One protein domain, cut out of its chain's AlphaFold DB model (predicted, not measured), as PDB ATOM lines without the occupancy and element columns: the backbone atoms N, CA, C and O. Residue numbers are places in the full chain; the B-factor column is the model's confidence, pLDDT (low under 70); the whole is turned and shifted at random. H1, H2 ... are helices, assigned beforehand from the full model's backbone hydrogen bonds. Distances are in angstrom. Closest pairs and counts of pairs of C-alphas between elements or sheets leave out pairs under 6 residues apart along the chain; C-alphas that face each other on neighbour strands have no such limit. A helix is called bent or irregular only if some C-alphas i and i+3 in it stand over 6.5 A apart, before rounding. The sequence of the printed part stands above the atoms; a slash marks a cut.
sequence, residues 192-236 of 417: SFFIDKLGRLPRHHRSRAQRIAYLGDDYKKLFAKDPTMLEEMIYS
ATOM      1  N   SER A 192     190.993 151.735 165.976       90.19
ATOM      2  CA  SER A 192     190.416 150.648 165.175       90.19
ATOM      3  C   SER A 192     191.504 149.835 164.475       90.19
ATOM      4  O   SER A 192     191.486 148.609 164.501       90.19
ATOM      5  N   PHE A 193     192.554 150.497 163.980       87.94
ATOM      6  CA  PHE A 193     193.731 149.824 163.434       87.94
ATOM      7  C   PHE A 193     194.393 148.873 164.446       87.94
ATOM      8  O   PHE A 193     194.770 147.753 164.103       87.94
ATOM      9  N   PHE A 194     194.536 149.282 165.709       87.56
ATOM     10  CA  PHE A 194     195.145 148.427 166.732       87.56
ATOM     11  C   PHE A 194     194.228 147.280 167.165       87.56
ATOM     12  O   PHE A 194     194.683 146.146 167.301       87.56
ATOM     13  N   ILE A 195     192.947 147.570 167.372       87.75
ATOM     14  CA  ILE A 195     191.996 146.579 167.863       87.75
ATOM     15  C   ILE A 195     191.562 145.661 166.727       87.75
ATOM     16  O   ILE A 195     191.903 144.486 166.746       87.75
ATOM     17  N   ASP A 196     190.866 146.193 165.727       85.69
ATOM     18  CA  ASP A 196     190.200 145.394 164.703       85.69
ATOM     19  C   ASP A 196     191.189 144.801 163.684       85.69
ATOM     20  O   ASP A 196     190.978 143.683 163.222       85.69
ATOM     21  N   LYS A 197     192.274 145.515 163.333       83.25
ATOM     22  CA  LYS A 197     193.235 145.047 162.311       83.25
ATOM     23  C   LYS A 197     194.415 144.270 162.893       83.25
ATOM     24  O   LYS A 197     194.754 143.196 162.409       83.25
ATOM     25  N   LEU A 198     195.067 144.814 163.922       81.94
ATOM     26  CA  LEU A 198     196.254 144.191 164.520       81.94
ATOM     27  C   LEU A 198     195.943 143.152 165.594       81.94
ATOM     28  O   LEU A 198     196.833 142.375 165.950       81.94
ATOM     29  N   GLY A 199     194.745 143.192 166.169       82.56
ATOM     30  CA  GLY A 199     194.394 142.323 167.275       82.56
ATOM     31  C   GLY A 199     195.214 142.586 168.543       82.56
ATOM     32  O   GLY A 199     195.477 141.659 169.291       82.56
ATOM     33  N   ARG A 200     195.722 143.802 168.795       84.75
ATOM     34  CA  ARG A 200     196.510 144.091 170.017       84.75
ATOM     35  C   ARG A 200     196.540 145.571 170.369       84.75
ATOM     36  O   ARG A 200     196.445 146.428 169.498       84.75
ATOM     37  N   LEU A 201     196.821 145.906 171.628       86.62
ATOM     38  CA  LEU A 201     196.997 147.311 172.004       86.62
ATOM     39  C   LEU A 201     198.304 147.894 171.432       86.62
ATOM     40  O   LEU A 201     199.267 147.168 171.135       86.62
ATOM     41  N   PRO A 202     198.398 149.233 171.316       86.25
ATOM     42  CA  PRO A 202     199.662 149.898 171.035       86.25
ATOM     43  C   PRO A 202     200.732 149.497 172.057       86.25
ATOM     44  O   PRO A 202     200.449 149.423 173.255       86.25
ATOM     45  N   ARG A 203     201.978 149.319 171.607       80.44
ATOM     46  CA  ARG A 203     203.121 148.928 172.452       80.44
ATOM     47  C   ARG A 203     203.590 150.081 173.346       80.44
ATOM     48  O   ARG A 203     204.625 150.682 173.097       80.44
ATOM     49  N   HIS A 204     202.823 150.370 174.391       78.44
ATOM     50  CA  HIS A 204     203.214 151.249 175.490       78.44
ATOM     51  C   HIS A 204     203.088 150.502 176.810       78.44
ATOM     52  O   HIS A 204     202.250 149.608 176.952       78.44
ATOM     53  N   HIS A 205     203.902 150.897 177.784       80.38
ATOM     54  CA  HIS A 205     203.739 150.440 179.151       80.38
ATOM     55  C   HIS A 205     202.413 150.989 179.698       80.38
ATOM     56  O   HIS A 205     202.274 152.194 179.895       80.38
ATOM     57  N   ARG A 206     201.419 150.111 179.866       85.75
ATOM     58  CA  ARG A 206     200.097 150.445 180.409       85.75
ATOM     59  C   ARG A 206     199.735 149.499 181.538       85.75
ATOM     60  O   ARG A 206     199.835 148.278 181.367       85.75
ATOM     61  N   SER A 207     199.252 150.070 182.638       89.38
ATOM     62  CA  SER A 207     198.608 149.314 183.705       89.38
ATOM     63  C   SER A 207     197.326 148.660 183.195       89.38
ATOM     64  O   SER A 207     196.757 149.059 182.177       89.38
ATOM     65  N   ARG A 208     196.837 147.660 183.920       87.94
ATOM     66  CA  ARG A 208     195.588 146.971 183.587       87.94
ATOM     67  C   ARG A 208     194.403 147.938 183.454       87.94
ATOM     68  O   ARG A 208     193.679 147.880 182.467       87.94
ATOM     69  N   ALA A 209     194.266 148.874 184.393       89.69
ATOM     70  CA  ALA A 209     193.224 149.900 184.354       89.69
ATOM     71  C   ALA A 209     193.333 150.778 183.097       89.69
ATOM     72  O   ALA A 209     192.337 151.025 182.424       89.69
ATOM     73  N   GLN A 210     194.550 151.174 182.713       90.88
ATOM     74  CA  GLN A 210     194.786 151.952 181.492       90.88
ATOM     75  C   GLN A 210     194.476 151.162 180.213       90.88
ATOM     76  O   GLN A 210     194.074 151.754 179.215       90.88
ATOM     77  N   ARG A 211     194.665 149.835 180.216       90.12
ATOM     78  CA  ARG A 211     194.284 148.968 179.089       90.12
ATOM     79  C   ARG A 211     192.765 148.916 178.927       90.12
ATOM     80  O   ARG A 211     192.278 149.120 177.821       90.12
ATOM     81  N   ILE A 212     192.029 148.729 180.025       90.50
ATOM     82  CA  ILE A 212     190.556 148.746 180.028       90.50
ATOM     83  C   ILE A 212     190.040 150.117 179.573       90.50
ATOM     84  O   ILE A 212     189.201 150.192 178.680       90.50
ATOM     85  N   ALA A 213     190.604 151.202 180.112       92.12
ATOM     86  CA  ALA A 213     190.246 152.564 179.721       92.12
ATOM     87  C   ALA A 213     190.521 152.842 178.234       92.12
ATOM     88  O   ALA A 213     189.726 153.508 177.579       92.12
ATOM     89  N   TYR A 214     191.618 152.311 177.681       90.69
ATOM     90  CA  TYR A 214     191.900 152.426 176.250       90.69
ATOM     91  C   TYR A 214     190.840 151.712 175.406       90.69
ATOM     92  O   TYR A 214     190.411 152.261 174.397       90.69
ATOM     93  N   LEU A 215     190.415 150.508 175.809       90.19
ATOM     94  CA  LEU A 215     189.395 149.741 175.092       90.19
ATOM     95  C   LEU A 215     188.015 150.402 175.147       90.19
ATOM     96  O   LEU A 215     187.323 150.387 174.135       90.19
ATOM     97  N   GLY A 216     187.627 151.038 176.255       91.38
ATOM     98  CA  GLY A 216     186.333 151.727 176.356       91.38
ATOM     99  C   GLY A 216     185.172 150.826 175.915       91.38
ATOM    100  O   GLY A 216     185.068 149.690 176.374       91.38
ATOM    101  N   ASP A 217     184.350 151.289 174.972       90.81
ATOM    102  CA  ASP A 217     183.199 150.529 174.455       90.81
ATOM    103  C   ASP A 217     183.580 149.225 173.734       90.81
ATOM    104  O   ASP A 217     182.831 148.243 173.786       90.81
ATOM    105  N   ASP A 218     184.780 149.157 173.142       90.00
ATOM    106  CA  ASP A 218     185.278 147.938 172.497       90.00
ATOM    107  C   ASP A 218     185.483 146.805 173.504       90.00
ATOM    108  O   ASP A 218     185.464 145.642 173.116       90.00
ATOM    109  N   TYR A 219     185.613 147.107 174.801       89.69
ATOM    110  CA  TYR A 219     185.685 146.084 175.841       89.69
ATOM    111  C   TYR A 219     184.442 145.188 175.821       89.69
ATOM    112  O   TYR A 219     184.563 143.967 175.784       89.69
ATOM    113  N   LYS A 220     183.241 145.786 175.798       89.88
ATOM    114  CA  LYS A 220     181.973 145.036 175.783       89.88
ATOM    115  C   LYS A 220     181.797 144.275 174.469       89.88
ATOM    116  O   LYS A 220     181.367 143.126 174.479       89.88
ATOM    117  N   LYS A 221     182.173 144.903 173.350       90.81
ATOM    118  CA  LYS A 221     182.153 144.290 172.013       90.81
ATOM    119  C   LYS A 221     183.049 143.049 171.955       90.81
ATOM    120  O   LYS A 221     182.603 141.998 171.506       90.81
ATOM    121  N   LEU A 222     184.294 143.164 172.423       88.31
ATOM    122  CA  LEU A 222     185.252 142.060 172.453       88.31
ATOM    123  C   LEU A 222     184.826 140.982 173.450       88.31
ATOM    124  O   LEU A 222     184.900 139.811 173.116       88.31
ATOM    125  N   PHE A 223     184.290 141.354 174.614       89.31
ATOM    126  CA  PHE A 223     183.783 140.386 175.588       89.31
ATOM    127  C   PHE A 223     182.682 139.486 175.007       89.31
ATOM    128  O   PHE A 223     182.635 138.305 175.322       89.31
ATOM    129  N   ALA A 224     181.811 140.022 174.147       90.12
ATOM    130  CA  ALA A 224     180.761 139.237 173.502       90.12
ATOM    131  C   ALA A 224     181.253 138.445 172.277       90.12
ATOM    132  O   ALA A 224     180.773 137.343 172.031       90.12
ATOM    133  N   LYS A 225     182.164 139.022 171.481       90.12
ATOM    134  CA  LYS A 225     182.559 138.472 170.174       90.12
ATOM    135  C   LYS A 225     183.802 137.579 170.228       90.12
ATOM    136  O   LYS A 225     183.849 136.582 169.520       90.12
ATOM    137  N   ASP A 226     184.807 137.971 171.005       85.88
ATOM    138  CA  ASP A 226     186.109 137.301 171.103       85.88
ATOM    139  C   ASP A 226     186.724 137.501 172.511       85.88
ATOM    140  O   ASP A 226     187.574 138.379 172.726       85.88
ATOM    141  N   PRO A 227     186.269 136.713 173.507       85.56
ATOM    142  CA  PRO A 227     186.751 136.810 174.886       85.56
ATOM    143  C   PRO A 227     188.250 136.516 175.020       85.56
ATOM    144  O   PRO A 227     188.924 137.123 175.853       85.56
ATOM    145  N   THR A 228     188.781 135.623 174.181       84.12
ATOM    146  CA  THR A 228     190.198 135.235 174.153       84.12
ATOM    147  C   THR A 228     191.097 136.406 173.775       84.12
ATOM    148  O   THR A 228     192.073 136.709 174.462       84.12
ATOM    149  N   MET A 229     190.724 137.150 172.734       83.38
ATOM    150  CA  MET A 229     191.423 138.361 172.317       83.38
ATOM    151  C   MET A 229     191.421 139.439 173.398       83.38
ATOM    152  O   MET A 229     192.433 140.107 173.634       83.38
ATOM    153  N   LEU A 230     190.281 139.611 174.070       86.94
ATOM    154  CA  LEU A 230     190.163 140.551 175.177       86.94
ATOM    155  C   LEU A 230     191.095 140.170 176.332       86.94
ATOM    156  O   LEU A 230     191.789 141.036 176.875       86.94
ATOM    157  N   GLU A 231     191.134 138.889 176.695       85.75
ATOM    158  CA  GLU A 231     192.030 138.375 177.725       85.75
ATOM    159  C   GLU A 231     193.494 138.668 177.372       85.75
ATOM    160  O   GLU A 231     194.211 139.281 178.169       85.75
ATOM    161  N   GLU A 232     193.929 138.363 176.149       83.12
ATOM    162  CA  GLU A 232     195.288 138.672 175.702       83.12
ATOM    163  C   GLU A 232     195.603 140.176 175.768       83.12
ATOM    164  O   GLU A 232     196.659 140.585 176.266       83.12
ATOM    165  N   MET A 233     194.681 141.035 175.331       85.75
ATOM    166  CA  MET A 233     194.863 142.488 175.390       85.75
ATOM    167  C   MET A 233     194.966 143.019 176.819       85.75
ATOM    168  O   MET A 233     195.640 144.026 177.048       85.75
ATOM    169  N   ILE A 234     194.321 142.388 177.795       86.56
ATOM    170  CA  ILE A 234     194.346 142.856 179.181       86.56
ATOM    171  C   ILE A 234     195.520 142.261 179.957       86.56
ATOM    172  O   ILE A 234     196.206 143.011 180.660       86.56
ATOM    173  N   TYR A 235     195.794 140.967 179.805       81.38
ATOM    174  CA  TYR A 235     196.726 140.217 180.652       81.38
ATOM    175  C   TYR A 235     198.075 139.935 179.984       81.38
ATOM    176  O   TYR A 235     199.103 139.965 180.661       81.38
ATOM    177  N   SER A 236     198.117 139.742 178.665       74.62
ATOM    178  CA  SER A 236     199.344 139.342 177.973       74.62
ATOM    179  C   SER A 236     200.271 140.525 177.675       74.62
ATOM    180  O   SER A 236     199.957 141.714 177.851       74.62
TER     181      SER A 236
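What this domain is: This is residues 192 to 236 of the 417 residues of the protein "C2H2-type domain-containing protein" of Roseburia sp (UniProt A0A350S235). Three short helices, H2, H3 and H4, make a small triangular layer in which H3 and H4 form a helical hairpin and H4 folds back to H2. A fourth and shorter helix, H1, is set off over one face of this layer without touching it, and residues 198 to 207 loop round from H1 to H2 on the side away from H3. The printed part has 45 residues with four named helices, in the order H1, H2, H3, H4, and no named strand; the class is all helix. It is compact, with a radius of gyration of the C-alphas of 9.5 A, and spans 26 by 19 by 18 A along its three main axes.

Where its parts are: The printed part begins with H1, residues 192 to 197, with C-alpha 192 at (190.416, 150.648, 165.175). After the ten residues of the link comes H2, residues 208 to 215, which begins with C-alpha 208 at (195.588, 146.971, 183.587) and is 10.9 A from first to last C-alpha. H3, residues 218 to 225, follows and is 10.1 A long by the same measure. H4, residues 227 to 235, is the longest helix by residues and measures 12.0 A; its last C-alpha, that of Tyr 235, is at (196.726, 140.217, 180.652). None of the four helices is bent or irregular.

How they stand to each other: H1 touches no helix, but H1 and H3 are near each other, with 5 pairs of C-alphas within 10 A. H1 and H2 are only just apart, with their closest C-alphas at 8.3 A. H1 and H4 are apart. H2 and H3 are close but not clearly touching; their closest C-alphas, those of Ile 212 and Tyr 219, are 7.0 A apart, and their lines are about perpendicular at 83 degrees. H3 and H4, the hairpin, touch, the closest C-alphas being those of Leu 222 and Leu 230 at 5.8 A. They run opposite ways at a steep tilt of 38 degrees, only just past shallow. H4 also touches H2, with the C-alphas of Arg 211 and Ile 234 closest at 6.1 A, and the two run opposite ways at a steep tilt of 50 degrees. In H1, H2, H3 and H4 every O i to N i+4 pair is within hydrogen-bond range.

The domain as a whole: The two C-alphas farthest apart are those of His 205 and Ala 224, at 26.2 A, and the first and last printed C-alphas, those of Ser 192 and Ser 236, are 19.3 A apart. The printed part has no cut. The links from H2 to H3 and from H3 to H4 are tight, the link from H1 to H2 is short, and no link is long. The mean pLDDT of the printed part is 86.8, and no printed residue is under 70.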